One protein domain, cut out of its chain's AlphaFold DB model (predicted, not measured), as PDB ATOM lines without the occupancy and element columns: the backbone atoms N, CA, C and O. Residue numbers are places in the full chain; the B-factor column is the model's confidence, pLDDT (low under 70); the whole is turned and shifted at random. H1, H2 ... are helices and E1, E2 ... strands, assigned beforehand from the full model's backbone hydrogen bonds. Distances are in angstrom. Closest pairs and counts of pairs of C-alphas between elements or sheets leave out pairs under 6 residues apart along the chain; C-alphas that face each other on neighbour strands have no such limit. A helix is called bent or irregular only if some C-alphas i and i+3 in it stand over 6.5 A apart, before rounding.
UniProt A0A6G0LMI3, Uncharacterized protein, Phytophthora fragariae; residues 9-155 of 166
ATOM      1  N   GLU A   9      29.385   9.541  13.712       93.81
ATOM      2  CA  GLU A   9      30.427   9.229  14.694       93.81
ATOM      3  C   GLU A   9      30.766   7.733  14.717       93.81
ATOM      4  O   GLU A   9      31.931   7.363  14.589       93.81
ATOM      5  N   VAL A  10      29.752   6.861  14.789       93.06
ATOM      6  CA  VAL A  10      29.962   5.404  14.771       93.06
ATOM      7  C   VAL A  10      30.570   4.966  13.440       93.06
ATOM      8  O   VAL A  10      31.488   4.147  13.415       93.06
ATOM      9  N   ALA A  11      30.107   5.535  12.326       93.19
ATOM     10  CA  ALA A  11      30.668   5.237  11.014       93.19
ATOM     11  C   ALA A  11      32.139   5.669  10.898       93.19
ATOM     12  O   ALA A  11      32.941   4.939  10.315       93.19
ATOM     13  N   GLU A  12      32.507   6.824  11.454       95.44
ATOM     14  CA  GLU A  12      33.893   7.295  11.459       95.44
ATOM     15  C   GLU A  12      34.783   6.405  12.330       95.44
ATOM     16  O   GLU A  12      35.824   5.937  11.865       95.44
ATOM     17  N   GLY A  13      34.336   6.067  13.544       96.38
ATOM     18  CA  GLY A  13      35.040   5.129  14.420       96.38
ATOM     19  C   GLY A  13      35.265   3.768  13.753       96.38
ATOM     20  O   GLY A  13      36.384   3.247  13.758       96.38
ATOM     21  N   ALA A  14      34.240   3.229  13.090       94.56
ATOM     22  CA  ALA A  14      34.340   1.978  12.343       94.56
ATOM     23  C   ALA A  14      35.299   2.084  11.142       94.56
ATOM     24  O   ALA A  14      36.091   1.170  10.906       94.56
ATOM     25  N   ASN A  15      35.292   3.199  10.404       95.69
ATOM     26  CA  ASN A  15      36.249   3.435   9.318       95.69
ATOM     27  C   ASN A  15      37.696   3.492   9.833       95.69
ATOM     28  O   ASN A  15      38.587   2.918   9.201       95.69
ATOM     29  N   ILE A  16      37.940   4.154  10.970       97.00
ATOM     30  CA  ILE A  16      39.261   4.224  11.610       97.00
ATOM     31  C   ILE A  16      39.722   2.830  12.042       97.00
ATOM     32  O   ILE A  16      40.847   2.435  11.724       97.00
ATOM     33  N   LEU A  17      38.863   2.064  12.723       95.88
ATOM     34  CA  LEU A  17      39.183   0.704  13.157       95.88
ATOM     35  C   LEU A  17      39.498  -0.199  11.959       95.88
ATOM     36  O   LEU A  17      40.549  -0.836  11.928       95.88
ATOM     37  N   LYS A  18      38.648  -0.185  10.930       95.12
ATOM     38  CA  LYS A  18      38.858  -0.953   9.698       95.12
ATOM     39  C   LYS A  18      40.197  -0.616   9.035       95.12
ATOM     40  O   LYS A  18      40.915  -1.516   8.611       95.12
ATOM     41  N   LYS A  19      40.559   0.673   8.963       96.94
ATOM     42  CA  LYS A  19      41.862   1.112   8.435       96.94
ATOM     43  C   LYS A  19      43.026   0.546   9.245       96.94
ATOM     44  O   LYS A  19      43.999   0.097   8.652       96.94
ATOM     45  N   ARG A  20      42.930   0.549  10.578       96.62
ATOM     46  CA  ARG A  20      43.964  -0.012  11.464       96.62
ATOM     47  C   ARG A  20      44.141  -1.515  11.260       96.62
ATOM     48  O   ARG A  20      45.272  -1.952  11.077       96.62
ATOM     49  N   VAL A  21      43.043  -2.269  11.212       95.38
ATOM     50  CA  VAL A  21      43.065  -3.720  10.966       95.38
ATOM     51  C   VAL A  21      43.696  -4.027   9.605       95.38
ATOM     52  O   VAL A  21      44.657  -4.783   9.535       95.38
ATOM     53  N   LEU A  22      43.234  -3.391   8.524       95.50
ATOM     54  CA  LEU A  22      43.777  -3.645   7.181       95.50
ATOM     55  C   LEU A  22      45.243  -3.218   7.038       95.50
ATOM     56  O   LEU A  22      46.010  -3.896   6.364       95.50
ATOM     57  N   ASN A  23      45.668  -2.143   7.706       95.12
ATOM     58  CA  ASN A  23      47.085  -1.777   7.739       95.12
ATOM     59  C   ASN A  23      47.941  -2.836   8.454       95.12
ATOM     60  O   ASN A  23      49.075  -3.060   8.038       95.12
ATOM     61  N   SER A  24      47.403  -3.503   9.481       92.31
ATOM     62  CA  SER A  24      48.064  -4.654  10.110       92.31
ATOM     63  C   SER A  24      48.181  -5.831   9.142       92.31
ATOM     64  O   SER A  24      49.231  -6.459   9.090       92.31
ATOM     65  N   MET A  25      47.144  -6.090   8.335       93.31
ATOM     66  CA  MET A  25      47.196  -7.117   7.287       93.31
ATOM     67  C   MET A  25      48.317  -6.823   6.285       93.31
ATOM     68  O   MET A  25      49.130  -7.697   6.002       93.31
ATOM     69  N   PHE A  26      48.407  -5.586   5.783       94.00
ATOM     70  CA  PHE A  26      49.434  -5.199   4.807       94.00
ATOM     71  C   PHE A  26      50.859  -5.415   5.298       94.00
ATOM     72  O   PHE A  26      51.725  -5.733   4.489       94.00
ATOM     73  N   ALA A  27      51.101  -5.231   6.596       91.38
ATOM     74  CA  ALA A  27      52.437  -5.346   7.164       91.38
ATOM     75  C   ALA A  27      53.025  -6.761   7.030       91.38
ATOM     76  O   ALA A  27      54.238  -6.873   6.891       91.38
ATOM     77  N   ASN A  28      52.177  -7.800   7.027       89.12
ATOM     78  CA  ASN A  28      52.596  -9.208   7.033       89.12
ATOM     79  C   ASN A  28      52.033 -10.020   5.849       89.12
ATOM     80  O   ASN A  28      52.173 -11.241   5.813       89.12
ATOM     81  N   ILE A  29      51.355  -9.379   4.889       92.00
ATOM     82  CA  ILE A  29      50.617 -10.095   3.836       92.00
ATOM     83  C   ILE A  29      51.528 -10.959   2.962       92.00
ATOM     84  O   ILE A  29      51.127 -12.035   2.532       92.00
ATOM     85  N   VAL A  30      52.757 -10.509   2.704       92.19
ATOM     86  CA  VAL A  30      53.699 -11.263   1.873       92.19
ATOM     87  C   VAL A  30      54.113 -12.539   2.588       92.19
ATOM     88  O   VAL A  30      54.086 -13.604   1.978       92.19
ATOM     89  N   GLU A  31      54.464 -12.449   3.868       91.25
ATOM     90  CA  GLU A  31      54.842 -13.601   4.674       91.25
ATOM     91  C   GLU A  31      53.665 -14.570   4.867       91.25
ATOM     92  O   GLU A  31      53.836 -15.777   4.703       91.25
ATOM     93  N   GLU A  32      52.457 -14.061   5.138       91.00
ATOM     94  CA  GLU A  32      51.270 -14.906   5.320       91.00
ATOM     95  C   GLU A  32      50.919 -15.672   4.033       91.00
ATOM     96  O   GLU A  32      50.682 -16.881   4.077       91.00
ATOM     97  N   MET A  33      50.985 -15.022   2.867       92.25
ATOM     98  CA  MET A  33      50.736 -15.681   1.578       92.25
ATOM     99  C   MET A  33      51.864 -16.638   1.159       92.25
ATOM    100  O   MET A  33      51.601 -17.617   0.462       92.25
ATOM    101  N   GLN A  34      53.109 -16.414   1.597       91.50
ATOM    102  CA  GLN A  34      54.207 -17.373   1.390       91.50
ATOM    103  C   GLN A  34      54.009 -18.654   2.199       91.50
ATOM    104  O   GLN A  34      54.309 -19.744   1.709       91.50
ATOM    105  N   LEU A  35      53.511 -18.526   3.429       90.19
ATOM    106  CA  LEU A  35      53.233 -19.660   4.311       90.19
ATOM    107  C   LEU A  35      51.960 -20.410   3.894       90.19
ATOM    108  O   LEU A  35      51.882 -21.629   4.060       90.19
ATOM    109  N   HIS A  36      50.997 -19.703   3.299       89.06
ATOM    110  CA  HIS A  36      49.706 -20.249   2.880       89.06
ATOM    111  C   HIS A  36      49.380 -19.918   1.409       89.06
ATOM    112  O   HIS A  36      48.382 -19.257   1.124       89.06
ATOM    113  N   PRO A  37      50.156 -20.423   0.431       89.94
ATOM    114  CA  PRO A  37      50.017 -20.028  -0.976       89.94
ATOM    115  C   PRO A  37      48.664 -20.399  -1.597       89.94
ATOM    116  O   PRO A  37      48.220 -19.758  -2.543       89.94
ATOM    117  N   GLN A  38      47.976 -21.410  -1.060       90.75
ATOM    118  CA  GLN A  38      46.626 -21.766  -1.509       90.75
ATOM    119  C   GLN A  38      45.598 -20.681  -1.159       90.75
ATOM    120  O   GLN A  38      44.662 -20.451  -1.926       90.75
ATOM    121  N   GLU A  39      45.776 -19.992  -0.028       91.25
ATOM    122  CA  GLU A  39      44.881 -18.911   0.380       91.25
ATOM    123  C   GLU A  39      44.980 -17.715  -0.567       91.25
ATOM    124  O   GLU A  39      43.953 -17.124  -0.882       91.25
ATOM    125  N   LEU A  40      46.168 -17.418  -1.107       93.75
ATOM    126  CA  LEU A  40      46.356 -16.347  -2.091       93.75
ATOM    127  C   LEU A  40      45.444 -16.536  -3.308       93.75
ATOM    128  O   LEU A  40      44.701 -15.632  -3.693       93.75
ATOM    129  N   THR A  41      45.442 -17.738  -3.887       92.38
ATOM    130  CA  THR A  41      44.584 -18.062  -5.031       92.38
ATOM    131  C   THR A  41      43.097 -18.020  -4.658       92.38
ATOM    132  O   THR A  41      42.277 -17.555  -5.452       92.38
ATOM    133  N   ILE A  42      42.724 -18.479  -3.459       92.38
ATOM    134  CA  ILE A  42      41.336 -18.429  -2.970       92.38
ATOM    135  C   ILE A  42      40.865 -16.977  -2.818       92.38
ATOM    136  O   ILE A  42      39.775 -16.638  -3.288       92.38
ATOM    137  N   GLU A  43      41.678 -16.115  -2.206       93.25
ATOM    138  CA  GLU A  43      41.341 -14.711  -1.970       93.25
ATOM    139  C   GLU A  43      41.274 -13.916  -3.276       93.25
ATOM    140  O   GLU A  43      40.333 -13.146  -3.469       93.25
ATOM    141  N   LEU A  44      42.183 -14.149  -4.229       95.00
ATOM    142  CA  LEU A  44      42.123 -13.505  -5.548       95.00
ATOM    143  C   LEU A  44      40.854 -13.871  -6.313       95.00
ATOM    144  O   LEU A  44      40.166 -12.988  -6.829       95.00
ATOM    145  N   ASN A  45      40.499 -15.156  -6.335       93.62
ATOM    146  CA  ASN A  45      39.267 -15.609  -6.974       93.62
ATOM    147  C   ASN A  45      38.025 -15.009  -6.304       93.62
ATOM    148  O   ASN A  45      37.116 -14.551  -6.991       93.62
ATOM    149  N   ALA A  46      37.991 -14.964  -4.972       92.38
ATOM    150  CA  ALA A  46      36.891 -14.349  -4.233       92.38
ATOM    151  C   ALA A  46      36.789 -12.832  -4.462       92.38
ATOM    152  O   ALA A  46      35.689 -12.277  -4.475       92.38
ATOM    153  N   SER A  47      37.933 -12.182  -4.678       93.19
ATOM    154  CA  SER A  47      38.062 -10.745  -4.930       93.19
ATOM    155  C   SER A  47      37.778 -10.358  -6.391       93.19
ATOM    156  O   SER A  47      37.739  -9.170  -6.712       93.19
ATOM    157  N   GLY A  48      37.545 -11.337  -7.275       92.19
ATOM    158  CA  GLY A  48      37.244 -11.132  -8.698       92.19
ATOM    159  C   GLY A  48      38.467 -11.025  -9.618       92.19
ATOM    160  O   GLY A  48      38.303 -10.714 -10.795       92.19
ATOM    161  N   TYR A  49      39.672 -11.313  -9.120       93.62
ATOM    162  CA  TYR A  49      40.945 -11.254  -9.857       93.62
ATOM    163  C   TYR A  49      41.339 -12.630 -10.414       93.62
ATOM    164  O   TYR A  49      42.412 -13.168 -10.142       93.62
ATOM    165  N   HIS A  50      40.427 -13.252 -11.166       92.06
ATOM    166  CA  HIS A  50      40.606 -14.613 -11.694       92.06
ATOM    167  C   HIS A  50      41.765 -14.733 -12.694       92.06
ATOM    168  O   HIS A  50      42.350 -15.805 -12.835       92.06
ATOM    169  N   GLN A  51      42.078 -13.660 -13.426       91.94
ATOM    170  CA  GLN A  51      43.176 -13.672 -14.394       91.94
ATOM    171  C   GLN A  51      44.517 -13.638 -13.664       91.94
ATOM    172  O   GLN A  51      45.370 -14.490 -13.901       91.94
ATOM    173  N   GLU A  52      44.656 -12.716 -12.716       93.69
ATOM    174  CA  GLU A  52      45.852 -12.537 -11.902       93.69
ATOM    175  C   GLU A  52      46.107 -13.747 -11.007       93.69
ATOM    176  O   GLU A  52      47.263 -14.093 -10.793       93.69
ATOM    177  N   ALA A  53      45.061 -14.464 -10.576       91.38
ATOM    178  CA  ALA A  53      45.186 -15.738  -9.862       91.38
ATOM    179  C   ALA A  53      45.995 -16.805 -10.630       91.38
ATOM    180  O   ALA A  53      46.531 -17.721 -10.008       91.38
ATOM    181  N   ASN A  54      46.100 -16.689 -11.958       90.94
ATOM    182  CA  ASN A  54      46.906 -17.564 -12.815       90.94
ATOM    183  C   ASN A  54      48.240 -16.925 -13.253       90.94
ATOM    184  O   ASN A  54      48.974 -17.521 -14.042       90.94
ATOM    185  N   GLY A  55      48.534 -15.710 -12.787       92.19
ATOM    186  CA  GLY A  55      49.764 -14.979 -13.074       92.19
ATOM    187  C   GLY A  55      50.931 -15.403 -12.184       92.19
ATOM    188  O   GLY A  55      50.856 -16.348 -11.393       92.19
ATOM    189  N   SER A  56      52.031 -14.669 -12.294       94.69
ATOM    190  CA  SER A  56      53.179 -14.789 -11.398       94.69
ATOM    191  C   SER A  56      52.811 -14.462  -9.946       94.69
ATOM    192  O   SER A  56      51.838 -13.765  -9.666       94.69
ATOM    193  N   TYR A  57      53.626 -14.931  -8.998       93.69
ATOM    194  CA  TYR A  57      53.430 -14.627  -7.577       93.69
ATOM    195  C   TYR A  57      53.410 -13.112  -7.295       93.69
ATOM    196  O   TYR A  57      52.627 -12.638  -6.478       93.69
ATOM    197  N   GLU A  58      54.241 -12.338  -7.996       94.12
ATOM    198  CA  GLU A  58      54.291 -10.880  -7.847       94.12
ATOM    199  C   GLU A  58      53.009 -10.206  -8.351       94.12
ATOM    200  O   GLU A  58      52.472  -9.332  -7.670       94.12
ATOM    201  N   GLU A  59      52.473 -10.649  -9.492       95.62
ATOM    202  CA  GLU A  59      51.185 -10.172 -10.013       95.62
ATOM    203  C   GLU A  59      50.037 -10.517  -9.057       95.62
ATOM    204  O   GLU A  59      49.202  -9.660  -8.764       95.62
ATOM    205  N   GLN A  60      50.037 -11.737  -8.508       96.44
ATOM    206  CA  GLN A  60      49.057 -12.192  -7.521       96.44
ATOM    207  C   GLN A  60      49.072 -11.326  -6.252       96.44
ATOM    208  O   GLN A  60      48.028 -10.830  -5.822       96.44
ATOM    209  N   ILE A  61      50.250 -11.092  -5.665       96.12
ATOM    210  CA  ILE A  61      50.386 -10.250  -4.469       96.12
ATOM    211  C   ILE A  61      49.989  -8.803  -4.765       96.12
ATOM    212  O   ILE A  61      49.242  -8.208  -3.989       96.12
ATOM    213  N   CYS A  62      50.431  -8.243  -5.894       95.88
ATOM    214  CA  CYS A  62      50.044  -6.892  -6.300       95.88
ATOM    215  C   CYS A  62      48.521  -6.757  -6.436       95.88
ATOM    216  O   CYS A  62      47.944  -5.795  -5.928       95.88
ATOM    217  N   ALA A  63      47.859  -7.720  -7.082       96.69
ATOM    218  CA  ALA A  63      46.408  -7.723  -7.249       96.69
ATOM    219  C   ALA A  63      45.675  -7.784  -5.900       96.69
ATOM    220  O   ALA A  63      44.780  -6.972  -5.650       96.69
ATOM    221  N   LEU A  64      46.104  -8.673  -4.997       95.75
ATOM    222  CA  LEU A  64      45.513  -8.803  -3.664       95.75
ATOM    223  C   LEU A  64      45.693  -7.522  -2.834       95.75
ATOM    224  O   LEU A  64      44.732  -7.016  -2.251       95.75
ATOM    225  N   VAL A  65      46.900  -6.950  -2.810       95.25
ATOM    226  CA  VAL A  65      47.177  -5.700  -2.082       95.25
ATOM    227  C   VAL A  65      46.346  -4.548  -2.645       95.25
ATOM    228  O   VAL A  65      45.730  -3.809  -1.875       95.25
ATOM    229  N   ASN A  66      46.257  -4.412  -3.970       95.88
ATOM    230  CA  ASN A  66      45.433  -3.382  -4.607       95.88
ATOM    231  C   ASN A  66      43.950  -3.530  -4.241       95.88
ATOM    232  O   ASN A  66      43.284  -2.532  -3.942       95.88
ATOM    233  N   HIS A  67      43.438  -4.764  -4.207       95.56
ATOM    234  CA  HIS A  67      42.074  -5.039  -3.766       95.56
ATOM    235  C   HIS A  67      41.841  -4.600  -2.317       95.56
ATOM    236  O   HIS A  67      40.894  -3.867  -2.018       95.56
ATOM    237  N   LEU A  68      42.737  -4.997  -1.417       94.75
ATOM    238  CA  LEU A  68      42.652  -4.679   0.004       94.75
ATOM    239  C   LEU A  68      42.800  -3.172   0.276       94.75
ATOM    240  O   LEU A  68      42.129  -2.632   1.159       94.75
ATOM    241  N   VAL A  69      43.613  -2.450  -0.504       95.94
ATOM    242  CA  VAL A  69      43.691  -0.977  -0.461       95.94
ATOM    243  C   VAL A  69      42.351  -0.364  -0.870       95.94
ATOM    244  O   VAL A  69      41.823   0.499  -0.164       95.94
ATOM    245  N   ALA A  70      41.736  -0.864  -1.944       95.38
ATOM    246  CA  ALA A  70      40.402  -0.428  -2.339       95.38
ATOM    247  C   ALA A  70      39.347  -0.750  -1.261       95.38
ATOM    248  O   ALA A  70      38.468   0.074  -1.000       95.38
ATOM    249  N   GLN A  71      39.430  -1.908  -0.594       94.56
ATOM    250  CA  GLN A  71      38.590  -2.253   0.563       94.56
ATOM    251  C   GLN A  71      38.798  -1.274   1.724       94.56
ATOM    252  O   GLN A  71      37.821  -0.806   2.322       94.56
ATOM    253  N   ARG A  72      40.050  -0.920   2.034       95.62
ATOM    254  CA  ARG A  72      40.406   0.022   3.103       95.62
ATOM    255  C   ARG A  72      39.770   1.388   2.894       95.62
ATOM    256  O   ARG A  72      39.237   1.961   3.848       95.62
ATOM    257  N   ASP A  73      39.749   1.875   1.663       95.12
ATOM    258  CA  ASP A  73      39.336   3.248   1.377       95.12
ATOM    259  C   ASP A  73      37.811   3.403   1.205       95.12
ATOM    260  O   ASP A  73      37.276   4.503   1.344       95.12
ATOM    261  N   LYS A  74      37.068   2.306   1.001       93.75
ATOM    262  CA  LYS A  74      35.593   2.336   0.944       93.75
ATOM    263  C   LYS A  74      34.960   2.644   2.300       93.75
ATOM    264  O   LYS A  74      35.246   1.978   3.283       93.75
ATOM    265  N   SER A  75      34.027   3.588   2.373       92.19
ATOM    266  CA  SER A  75      33.292   3.842   3.623       92.19
ATOM    267  C   SER A  75      32.486   2.617   4.071       92.19
ATOM    268  O   SER A  75      31.866   1.959   3.238       92.19
ATOM    269  N   VAL A  76      32.396   2.369   5.381       91.12
ATOM    270  CA  VAL A  76      31.470   1.370   5.958       91.12
ATOM    271  C   VAL A  76      29.993   1.652   5.639       91.12
ATOM    272  O   VAL A  76      29.158   0.760   5.740       91.12
ATOM    273  N   LYS A  77      29.656   2.881   5.219       89.50
ATOM    274  CA  LYS A  77      28.308   3.259   4.758       89.50
ATOM    275  C   LYS A  77      28.084   2.981   3.265       89.50
ATOM    276  O   LYS A  77      26.968   3.156   2.776       89.50
ATOM    277  N   ALA A  78      29.129   2.631   2.516       90.50
ATOM    278  CA  ALA A  78      29.024   2.413   1.083       90.50
ATOM    279  C   ALA A  78      28.336   1.076   0.785       90.50
ATOM    280  O   ALA A  78      28.597   0.063   1.432       90.50
ATOM    281  N   LYS A  79      27.500   1.054  -0.256       89.50
ATOM    282  CA  LYS A  79      27.065  -0.209  -0.857       89.50
ATOM    283  C   LYS A  79      28.241  -0.794  -1.630       89.50
ATOM    284  O   LYS A  79      28.837  -0.099  -2.453       89.50
ATOM    285  N   ILE A  80      28.562  -2.053  -1.363       89.88
ATOM    286  CA  ILE A  80      29.708  -2.737  -1.961       89.88
ATOM    287  C   ILE A  80      29.279  -4.046  -2.640       89.88
ATOM    288  O   ILE A  80      28.352  -4.703  -2.159       89.88
ATOM    289  N   PRO A  81      29.935  -4.434  -3.746       91.25
ATOM    290  CA  PRO A  81      29.794  -5.771  -4.320       91.25
ATOM    291  C   PRO A  81      30.220  -6.877  -3.341       91.25
ATOM    292  O   PRO A  81      31.000  -6.627  -2.424       91.25
ATOM    293  N   MET A  82      29.778  -8.114  -3.585       90.50
ATOM    294  CA  MET A  82      30.140  -9.273  -2.750       90.50
ATOM    295  C   MET A  82      31.646  -9.542  -2.697       90.50
ATOM    296  O   MET A  82      32.153  -9.926  -1.652       90.50
ATOM    297  N   HIS A  83      32.383  -9.268  -3.776       91.81
ATOM    298  CA  HIS A  83      33.841  -9.429  -3.799       91.81
ATOM    299  C   HIS A  83      34.586  -8.420  -2.907       91.81
ATOM    300  O   HIS A  83      35.798  -8.485  -2.814       91.81
ATOM    301  N   PHE A  84      33.887  -7.480  -2.257       92.56
ATOM    302  CA  PHE A  84      34.442  -6.598  -1.223       92.56
ATOM    303  C   PHE A  84      34.058  -7.035   0.201       92.56
ATOM    304  O   PHE A  84      34.422  -6.340   1.152       92.56
ATOM    305  N   TRP A  85      33.292  -8.116   0.369       90.69
ATOM    306  CA  TRP A  85      32.861  -8.575   1.690       90.69
ATOM    307  C   TRP A  85      34.037  -9.105   2.512       90.69
ATOM    308  O   TRP A  85      35.071  -9.486   1.975       90.69
ATOM    309  N   VAL A  86      33.859  -9.095   3.831       89.19
ATOM    310  CA  VAL A  86      34.791  -9.691   4.792       89.19
ATOM    311  C   VAL A  86      34.877 -11.202   4.560       89.19
ATOM    312  O   VAL A  86      33.872 -11.857   4.279       89.19
ATOM    313  N   ARG A  87      36.092 -11.737   4.659       89.88
ATOM    314  CA  ARG A  87      36.468 -13.129   4.383       89.88
ATOM    315  C   ARG A  87      37.362 -13.654   5.520       89.88
ATOM    316  O   ARG A  87      37.771 -12.861   6.372       89.88
ATOM    317  N   PRO A  88      37.692 -14.960   5.550       91.25
ATOM    318  CA  PRO A  88      38.553 -15.532   6.585       91.25
ATOM    319  C   PRO A  88      39.859 -14.762   6.818       91.25
ATOM    320  O   PRO A  88      40.233 -14.578   7.975       91.25
ATOM    321  N   ALA A  89      40.510 -14.239   5.768       91.44
ATOM    322  CA  ALA A  89      41.707 -13.405   5.907       91.44
ATOM    323  C   ALA A  89      41.482 -12.184   6.816       91.44
ATOM    324  O   ALA A  89      42.276 -11.920   7.718       91.44
ATOM    325  N   HIS A  90      40.371 -11.463   6.648       93.56
ATOM    326  CA  HIS A  90      40.048 -10.311   7.495       93.56
ATOM    327  C   HIS A  90      39.792 -10.727   8.943       93.56
ATOM    328  O   HIS A  90      40.278 -10.055   9.848       93.56
ATOM    329  N   THR A  91      39.067 -11.825   9.176       94.50
ATOM    330  CA  THR A  91      38.777 -12.319  10.534       94.50
ATOM    331  C   THR A  91      40.049 -12.773  11.250       94.50
ATOM    332  O   THR A  91      40.240 -12.448  12.421       94.50
ATOM    333  N   LYS A  92      40.961 -13.444  10.534       94.25
ATOM    334  CA  LYS A  92      42.307 -13.773  11.019       94.25
ATOM    335  C   LYS A  92      43.062 -12.516  11.457       94.25
ATOM    336  O   LYS A  92      43.501 -12.432  12.602       94.25
ATOM    337  N   THR A  93      43.105 -11.493  10.602       94.38
ATOM    338  CA  THR A  93      43.743 -10.217  10.952       94.38
ATOM    339  C   THR A  93      43.059  -9.517  12.116       94.38
ATOM    340  O   THR A  93      43.735  -8.907  12.938       94.38
ATOM    341  N   MET A  94      41.733  -9.591  12.235       95.44
ATOM    342  CA  MET A  94      41.036  -9.041  13.398       95.44
ATOM    343  C   MET A  94      41.454  -9.749  14.689       95.44
ATOM    344  O   MET A  94      41.705  -9.060  15.675       95.44
ATOM    345  N   ALA A  95      41.593 -11.078  14.679       96.00
ATOM    346  CA  ALA A  95      42.072 -11.842  15.831       96.00
ATOM    347  C   ALA A  95      43.521 -11.470  16.202       96.00
ATOM    348  O   ALA A  95      43.824 -11.224  17.371       96.00
ATOM    349  N   GLN A  96      44.403 -11.333  15.203       94.94
ATOM    350  CA  GLN A  96      45.776 -10.835  15.389       94.94
ATOM    351  C   GLN A  96      45.794  -9.422  15.987       94.94
ATOM    352  O   GLN A  96      46.464  -9.166  16.986       94.94
ATOM    353  N   PHE A  97      45.013  -8.506  15.410       94.62
ATOM    354  CA  PHE A  97      44.953  -7.107  15.829       94.62
ATOM    355  C   PHE A  97      44.403  -6.947  17.251       94.62
ATOM    356  O   PHE A  97      44.936  -6.156  18.028       94.62
ATOM    357  N   ALA A  98      43.346  -7.688  17.590       94.50
ATOM    358  CA  ALA A  98      42.716  -7.644  18.907       94.50
ATOM    359  C   ALA A  98      43.521  -8.385  19.984       94.50
ATOM    360  O   ALA A  98      43.312  -8.123  21.163       94.50
ATOM    361  N   ARG A  99      44.443  -9.278  19.590       94.38
ATOM    362  CA  ARG A  99      45.110 -10.237  20.489       94.38
ATOM    363  C   ARG A  99      44.121 -11.145  21.221       94.38
ATOM    364  O   ARG A  99      44.359 -11.556  22.351       94.38
ATOM    365  N   GLU A 100      43.036 -11.494  20.541       94.94
ATOM    366  CA  GLU A 100      41.942 -12.299  21.078       94.94
ATOM    367  C   GLU A 100      41.506 -13.356  20.060       94.94
ATOM    368  O   GLU A 100      41.565 -13.139  18.848       94.94
ATOM    369  N   THR A 101      41.053 -14.511  20.548       93.38
ATOM    370  CA  THR A 101      40.443 -15.534  19.693       93.38
ATOM    371  C   THR A 101      39.027 -15.112  19.314       93.38
ATOM    372  O   THR A 101      38.199 -14.847  20.181       93.38
ATOM    373  N   ILE A 102      38.727 -15.098  18.016       93.56
ATOM    374  CA  ILE A 102      37.383 -14.832  17.496       93.56
ATOM    375  C   ILE A 102      36.728 -16.167  17.146       93.56
ATOM    376  O   ILE A 102      37.229 -16.909  16.302       93.56
ATOM    377  N   TYR A 103      35.587 -16.457  17.765       91.69
ATOM    378  CA  TYR A 103      34.772 -17.624  17.436       91.69
ATOM    379  C   TYR A 103      33.642 -17.231  16.482       91.69
ATOM    380  O   TYR A 103      32.853 -16.335  16.780       91.69
ATOM    381  N   VAL A 104      33.552 -17.913  15.344       91.38
ATOM    382  CA  VAL A 104      32.479 -17.735  14.358       91.38
ATOM    383  C   VAL A 104      31.599 -18.977  14.373       91.38
ATOM    384  O   VAL A 104      32.074 -20.064  14.053       91.38
ATOM    385  N   LEU A 105      30.333 -18.811  14.758       89.88
ATOM    386  CA  LEU A 105      29.304 -19.838  14.626       89.88
ATOM    387  C   LEU A 105      28.689 -19.739  13.227       89.88
ATOM    388  O   LEU A 105      28.050 -18.739  12.907       89.88
ATOM    389  N   ASP A 106      28.883 -20.777  12.427       87.00
ATOM    390  CA  ASP A 106      28.267 -20.928  11.112       87.00
ATOM    391  C   ASP A 106      27.081 -21.886  11.233       87.00
ATOM    392  O   ASP A 106      27.201 -22.940  11.868       87.00
ATOM    393  N   VAL A 107      25.936 -21.511  10.669       85.00
ATOM    394  CA  VAL A 107      24.692 -22.288  10.740       85.00
ATOM    395  C   VAL A 107      24.160 -22.479   9.329       85.00
ATOM    396  O   VAL A 107      23.893 -21.515   8.614       85.00
ATOM    397  N   HIS A 108      23.988 -23.738   8.951       81.81
ATOM    398  CA  HIS A 108      23.568 -24.156   7.626       81.81
ATOM    399  C   HIS A 108      22.057 -24.350   7.563       81.81
ATOM    400  O   HIS A 108      21.399 -24.642   8.561       81.81
ATOM    401  N   GLU A 109      21.505 -24.209   6.358       85.00
ATOM    402  CA  GLU A 109      20.068 -24.367   6.096       85.00
ATOM    403  C   GLU A 109      19.545 -25.769   6.452       85.00
ATOM    404  O   GLU A 109      18.362 -25.934   6.738       85.00
ATOM    405  N   ASP A 110      20.420 -26.778   6.477       89.06
ATOM    406  CA  ASP A 110      20.098 -28.155   6.863       89.06
ATOM    407  C   ASP A 110      20.086 -28.384   8.388       89.06
ATOM    408  O   ASP A 110      19.918 -29.514   8.851       89.06
ATOM    409  N   GLY A 111      20.258 -27.317   9.174       76.38
ATOM    410  CA  GLY A 111      20.274 -27.351  10.633       76.38
ATOM    411  C   GLY A 111      21.613 -27.771  11.239       76.38
ATOM    412  O   GLY A 111      21.703 -27.910  12.463       76.38
ATOM    413  N   GLN A 112      22.659 -27.972  10.431       83.81
ATOM    414  CA  GLN A 112      24.007 -28.194  10.946       83.81
ATOM    415  C   GLN A 112      24.654 -26.878  11.374       83.81
ATOM    416  O   GLN A 112      24.419 -25.826  10.785       83.81
ATOM    417  N   ALA A 113      25.506 -26.941  12.395       85.69
ATOM    418  CA  ALA A 113      26.291 -25.797  12.827       85.69
ATOM    419  C   ALA A 113      27.717 -26.209  13.186       85.69
ATOM    420  O   ALA A 113      27.943 -27.279  13.765       85.69
ATOM    421  N   TRP A 114      28.674 -25.338  12.886       88.75
ATOM    422  CA  TRP A 114      30.065 -25.488  13.299       88.75
ATOM    423  C   TRP A 114      30.614 -24.185  13.858       88.75
ATOM    424  O   TRP A 114      30.176 -23.095  13.503       88.75
ATOM    425  N   ILE A 115      31.607 -24.305  14.736       92.25
ATOM    426  CA  ILE A 115      32.358 -23.157  15.233       92.25
ATOM    427  C   ILE A 115      33.739 -23.174  14.594       92.25
ATOM    428  O   ILE A 115      34.424 -24.195  14.614       92.25
ATOM    429  N   GLN A 116      34.159 -22.036  14.060       94.31
ATOM    430  CA  GLN A 116      35.532 -21.779  13.648       94.31
ATOM    431  C   GLN A 116      36.203 -20.872  14.677       94.31
ATOM    432  O   GLN A 116      35.634 -19.853  15.064       94.31
ATOM    433  N   ALA A 117      37.406 -21.233  15.112       94.75
ATOM    434  CA  ALA A 117      38.241 -20.413  15.974       94.75
ATOM    435  C   ALA A 117      39.324 -19.735  15.133       94.75
ATOM    436  O   ALA A 117      40.162 -20.402  14.522       94.75
ATOM    437  N   TYR A 118      39.289 -18.407  15.108       96.06
ATOM    438  CA  TYR A 118      40.293 -17.553  14.492       96.06
ATOM    439  C   TYR A 118      41.221 -17.033  15.580       96.06
ATOM    440  O   TYR A 118      40.764 -16.477  16.576       96.06
ATOM    441  N   ALA A 119      42.522 -17.209  15.401       95.75
ATOM    442  CA  ALA A 119      43.531 -16.812  16.373       95.75
ATOM    443  C   ALA A 119      44.783 -16.289  15.663       95.75
ATOM    444  O   ALA A 119      44.829 -16.215  14.433       95.75
ATOM    445  N   TYR A 120      45.791 -15.933  16.449       94.12
ATOM    446  CA  TYR A 120      47.124 -15.616  15.964       94.12
ATOM    447  C   TYR A 120      48.133 -16.628  16.495       94.12
ATOM    448  O   TYR A 120      47.954 -17.197  17.574       94.12
ATOM    449  N   ASN A 121      49.196 -16.841  15.733       93.19
ATOM    450  CA  ASN A 121      50.309 -17.696  16.110       93.19
ATOM    451  C   ASN A 121      51.627 -17.079  15.630       93.19
ATOM    452  O   ASN A 121      51.638 -16.326  14.659       93.19
ATOM    453  N   GLU A 122      52.735 -17.421  16.278       94.00
ATOM    454  CA  GLU A 122      54.077 -17.071  15.806       94.00
ATOM    455  C   GLU A 122      54.731 -18.304  15.179       94.00
ATOM    456  O   GLU A 122      54.733 -19.394  15.757       94.00
ATOM    457  N   VAL A 123      55.274 -18.140  13.976       93.00
ATOM    458  CA  VAL A 123      55.987 -19.191  13.245       93.00
ATOM    459  C   VAL A 123      57.337 -18.682  12.764       93.00
ATOM    460  O   VAL A 123      57.543 -17.483  12.599       93.00
ATOM    461  N   ILE A 124      58.273 -19.599  12.531       92.88
ATOM    462  CA  ILE A 124      59.572 -19.271  11.942       92.88
ATOM    463  C   ILE A 124      59.459 -19.377  10.421       92.88
ATOM    464  O   ILE A 124      59.098 -20.433   9.900       92.88
ATOM    465  N   ASP A 125      59.756 -18.288   9.713       88.25
ATOM    466  CA  ASP A 125      59.739 -18.258   8.252       88.25
ATOM    467  C   ASP A 125      60.922 -19.032   7.630       88.25
ATOM    468  O   ASP A 125      61.838 -19.505   8.309       88.25
ATOM    469  N   ALA A 126      60.944 -19.124   6.298       85.12
ATOM    470  CA  ALA A 126      62.020 -19.797   5.562       85.12
ATOM    471  C   ALA A 126      63.416 -19.164   5.761       85.12
ATOM    472  O   ALA A 126      64.426 -19.781   5.421       85.12
ATOM    473  N   LYS A 127      63.488 -17.936   6.290       88.25
ATOM    474  CA  LYS A 127      64.724 -17.196   6.584       88.25
ATOM    475  C   LYS A 127      65.117 -17.281   8.063       88.25
ATOM    476  O   LYS A 127      66.107 -16.664   8.452       88.25
ATOM    477  N   GLY A 128      64.385 -18.035   8.885       89.44
ATOM    478  CA  GLY A 128      64.655 -18.170  10.314       89.44
ATOM    479  C   GLY A 128      64.133 -17.010  11.168       89.44
ATOM    480  O   GLY A 128      64.517 -16.899  12.332       89.44
ATOM    481  N   LYS A 129      63.290 -16.129  10.618       90.81
ATOM    482  CA  LYS A 129      62.720 -14.975  11.321       90.81
ATOM    483  C   LYS A 129      61.355 -15.345  11.923       90.81
ATOM    484  O   LYS A 129      60.552 -15.966  11.228       90.81
ATOM    485  N   PRO A 130      61.052 -14.939  13.170       91.88
ATOM    486  CA  PRO A 130      59.704 -15.059  13.709       91.88
ATOM    487  C   PRO A 130      58.741 -14.128  12.965       91.88
ATOM    488  O   PRO A 130      59.022 -12.940  12.760       91.88
ATOM    489  N   VAL A 131      57.604 -14.683  12.559       91.88
ATOM    490  CA  VAL A 131      56.509 -13.987  11.889       91.88
ATOM    491  C   VAL A 131      55.204 -14.371  12.567       91.88
ATOM    492  O   VAL A 131      54.919 -15.545  12.791       91.88
ATOM    493  N   GLU A 132      54.397 -13.362  12.867       91.81
ATOM    494  CA  GLU A 132      53.039 -13.563  13.346       91.81
ATOM    495  C   GLU A 132      52.079 -13.777  12.177       91.81
ATOM    496  O   GLU A 132      51.992 -12.936  11.279       91.81
ATOM    497  N   ILE A 133      51.321 -14.867  12.244       92.06
ATOM    498  CA  ILE A 133      50.315 -15.259  11.260       92.06
ATOM    499  C   ILE A 133      48.942 -15.424  11.899       92.06
ATOM    500  O   ILE A 133      48.815 -15.670  13.103       92.06
ATOM    501  N   GLY A 134      47.905 -15.322  11.077       93.31
ATOM    502  CA  GLY A 134      46.563 -15.722  11.458       93.31
ATOM    503  C   GLY A 134      46.351 -17.228  11.304       93.31
ATOM    504  O   GLY A 134      46.853 -17.855  10.376       93.31
ATOM    505  N   THR A 135      45.536 -17.814  12.175       93.88
ATOM    506  CA  THR A 135      45.125 -19.221  12.076       93.88
ATOM    507  C   THR A 135      43.614 -19.338  12.116       93.88
ATOM    508  O   THR A 135      42.963 -18.598  12.853       93.88
ATOM    509  N   VAL A 136      43.064 -20.310  11.393       93.88
ATOM    510  CA  VAL A 136      41.664 -20.720  11.504       93.88
ATOM    511  C   VAL A 136      41.592 -22.233  11.684       93.88
ATOM    512  O   VAL A 136      42.240 -22.983  10.953       93.88
ATOM    513  N   CYS A 137      40.813 -22.695  12.657       92.75
ATOM    514  CA  CYS A 137      40.532 -24.114  12.835       92.75
ATOM    515  C   CYS A 137      39.066 -24.353  13.199       92.75
ATOM    516  O   CYS A 137      38.432 -23.547  13.881       92.75
ATOM    517  N   THR A 138      38.513 -25.477  12.749       92.75
ATOM    518  CA  THR A 138      37.194 -25.926  13.203       92.75
ATOM    519  C   THR A 138      37.305 -26.398  14.648       92.75
ATOM    520  O   THR A 138      38.105 -27.280  14.959       92.75
ATOM    521  N   ALA A 139      36.491 -25.830  15.534       89.44
ATOM    522  CA  ALA A 139      36.434 -26.240  16.926       89.44
ATOM    523  C   ALA A 139      35.783 -27.633  17.039       89.44
ATOM    524  O   ALA A 139      34.700 -27.854  16.483       89.44
ATOM    525  N   PRO A 140      36.389 -28.582  17.776       89.19
ATOM    526  CA  PRO A 140      35.779 -29.883  18.027       89.19
ATOM    527  C   PRO A 140      34.403 -29.739  18.682       89.19
ATOM    528  O   PRO A 140      34.248 -28.974  19.633       89.19
ATOM    529  N   THR A 141      33.414 -30.525  18.246       86.81
ATOM    530  CA  THR A 141      32.012 -30.401  18.696       86.81
ATOM    531  C   THR A 141      31.852 -30.401  20.218       86.81
ATOM    532  O   THR A 141      31.043 -29.644  20.746       86.81
ATOM    533  N   ILE A 142      32.618 -31.230  20.934       88.44
ATOM    534  CA  ILE A 142      32.567 -31.296  22.404       88.44
ATOM    535  C   ILE A 142      33.021 -29.967  23.024       88.44
ATOM    536  O   ILE A 142      32.339 -29.440  23.897       88.44
ATOM    537  N   GLN A 143      34.131 -29.402  22.540       87.44
ATOM    538  CA  GLN A 143      34.670 -28.130  23.033       87.44
ATOM    539  C   GLN A 143      33.760 -26.957  22.656       87.44
ATOM    540  O   GLN A 143      33.487 -26.102  23.490       87.44
ATOM    541  N   ALA A 144      33.235 -26.954  21.428       88.31
ATOM    542  CA  ALA A 144      32.280 -25.958  20.955       88.31
ATOM    543  C   ALA A 144      31.009 -25.922  21.821       88.31
ATOM    544  O   ALA A 144      30.559 -24.852  22.219       88.31
ATOM    545  N   LYS A 145      30.449 -27.093  22.159       88.50
ATOM    546  CA  LYS A 145      29.273 -27.190  23.037       88.50
ATOM    547  C   LYS A 145      29.564 -26.719  24.459       88.50
ATOM    548  O   LYS A 145      28.734 -26.012  25.016       88.50
ATOM    549  N   ALA A 146      30.714 -27.095  25.021       90.31
ATOM    550  CA  ALA A 146      31.126 -26.634  26.346       90.31
ATOM    551  C   ALA A 146      31.262 -25.103  26.384       90.31
ATOM    552  O   ALA A 146      30.644 -24.463  27.222       90.31
ATOM    553  N   LEU A 147      31.947 -24.511  25.397       88.31
ATOM    554  CA  LEU A 147      32.075 -23.056  25.275       88.31
ATOM    555  C   LEU A 147      30.707 -22.359  25.224       88.31
ATOM    556  O   LEU A 147      30.482 -21.394  25.945       88.31
ATOM    557  N   LEU A 148      29.787 -22.834  24.380       88.25
ATOM    558  CA  LEU A 148      28.451 -22.239  24.279       88.25
ATOM    559  C   LEU A 148      27.661 -22.361  25.588       88.25
ATOM    560  O   LEU A 148      26.947 -21.429  25.947       88.25
ATOM    561  N   HIS A 149      27.790 -23.484  26.296       90.06
ATOM    562  CA  HIS A 149      27.163 -23.676  27.600       90.06
ATOM    563  C   HIS A 149      27.692 -22.667  28.625       90.06
ATOM    564  O   HIS A 149      26.898 -21.954  29.233       90.06
ATOM    565  N   ASP A 150      29.014 -22.540  28.740       91.38
ATOM    566  CA  ASP A 150      29.662 -21.612  29.670       91.38
ATOM    567  C   ASP A 150      29.277 -20.152  29.371       91.38
ATOM    568  O   ASP A 150      29.016 -19.369  30.284       91.38
ATOM    569  N   LEU A 151      29.182 -19.780  28.085       89.69
ATOM    570  CA  LEU A 151      28.716 -18.453  27.668       89.69
ATOM    571  C   LEU A 151      27.269 -18.197  28.107       89.69
ATOM    572  O   LEU A 151      26.978 -17.133  28.651       89.69
ATOM    573  N   VAL A 152      26.372 -19.169  27.920       89.56
ATOM    574  CA  VAL A 152      24.969 -19.054  28.348       89.56
ATOM    575  C   VAL A 152      24.858 -18.959  29.871       89.56
ATOM    576  O   VAL A 152      24.121 -18.106  30.363       89.56
ATOM    577  N   GLU A 153      25.609 -19.769  30.623       93.50
ATOM    578  CA  GLU A 153      25.652 -19.691  32.092       93.50
ATOM    579  C   GLU A 153      26.182 -18.340  32.588       93.50
ATOM    580  O   GLU A 153      25.692 -17.806  33.584       93.50
ATOM    581  N   ALA A 154      27.127 -17.744  31.860       92.69
ATOM    582  CA  ALA A 154      27.629 -16.399  32.119       92.69
ATOM    583  C   ALA A 154      26.660 -15.277  31.681       92.69
ATOM    584  O   ALA A 154      26.979 -14.097  31.836       92.69
ATOM    585  N   GLY A 155      25.489 -15.612  31.129       89.50
ATOM    586  CA  GLY A 155      24.504 -14.646  30.634       89.50
ATOM    587  C   GLY A 155      24.875 -14.001  29.293       89.50
ATOM    588  O   GLY A 155      24.290 -12.985  28.916       89.50
TER     589      GLY A 155
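Overview. This is residues 9 to 155 of the 166 residues of an uncharacterized protein of Phytophthora fragariae (UniProt A0A6G0LMI3). Look first for a narrow, bent sheet of three strands, E1, E2 and E3, with H4 packed across one face and H5 across the other, near the end of the sheet where E2 begins. The long, kinked H1 crosses H4 on the side away from the sheet, H3 runs beside H1, and H2 packs at a slant on H3; residues 149 to 155, at the end of the printed part, stick out. You have 147 residues with five named helices and three named strands, in the order H1 H2 H3 H4 E1 E2 E3 H5. The sheet's order is E1 E2 E3, antiparallel throughout, and the class is mixed, helices and strands. The whole is compact, with a radius of gyration of the C-alphas of 16.9 A and spans of 49 by 42 by 32 A.

Arrangement. Begin at E1, residues 102 to 107, E2, residues 113 to 124, and E3, residues 130 to 138: a meander, each strand the antiparallel neighbour of the one before, in two hairpins. Between E1 and E2, N 104 and O 116 are 2.9 A apart, within hydrogen-bond range; between E2 and E3, so are N 119 and O 135, at 2.9 A. E2 bends by 52 degrees at residue 120. H4, residues 88 to 98, is on the sheet at a height of 6.2 A, only just over E2 alone, with 2 C-alphas falling on E3; it runs across the strands, at 64 degrees to E2 on the local plane. H5, residues 141 to 153, is on the opposite face, which gives three layers, helices on both faces of a sheet; the closest C-alphas of E2 and H5, Ile 115 and Ala 144, are 6.4 A apart. H1, residues 9 to 35, touches H4 with residues 21 to 25 alone, closest at the C-alphas of Met 25 and Thr 93, 5.9 A, and is only just about perpendicular to it at 71 degrees. H1 only grazes the sheet, with residues 25 to 35. H3, residues 57 to 73, touches H1 at a shallow tilt of 9 degrees, opposite ways, closest at the C-alphas of Lys 19 and Arg 72, 5.6 A. H2, residues 37 to 46, touches H3 at a steep tilt of 50 degrees, the same way, closest at the C-alphas of Leu 44 and Leu 64, 6.1 A. Every O i to N i+4 pair is within hydrogen-bond range in H3, H4 and H5; in H1 it is 20 of 23 and in H2 5 of 6.

Along the chain. Find C-alpha 113 at (26.291, -25.797, 12.827); from there E2 runs 33.9 A to C-alpha 124, and E3 comes back over 25.0 A. Find C-alpha 9 at (30.427, 9.229, 14.694), where H1 begins; it spans 38.2 A, with a kink of 57 degrees near residue 28, and is irregular, C-alphas 27 and 30 being 8.0 A apart. H3 is 24.5 A long, and H5 runs 18.3 A to C-alpha 153 at (25.652, -19.691, 32.092).

Size, cuts and confidence. The C-alphas of Ser 56 and Glu 153, 51.7 A apart, are the two farthest from each other. The printed part has no cut, and its one long link is residues 74 to 87, from H3 to H4. The mean pLDDT of the printed part is 92.2, and no printed residue is under 70.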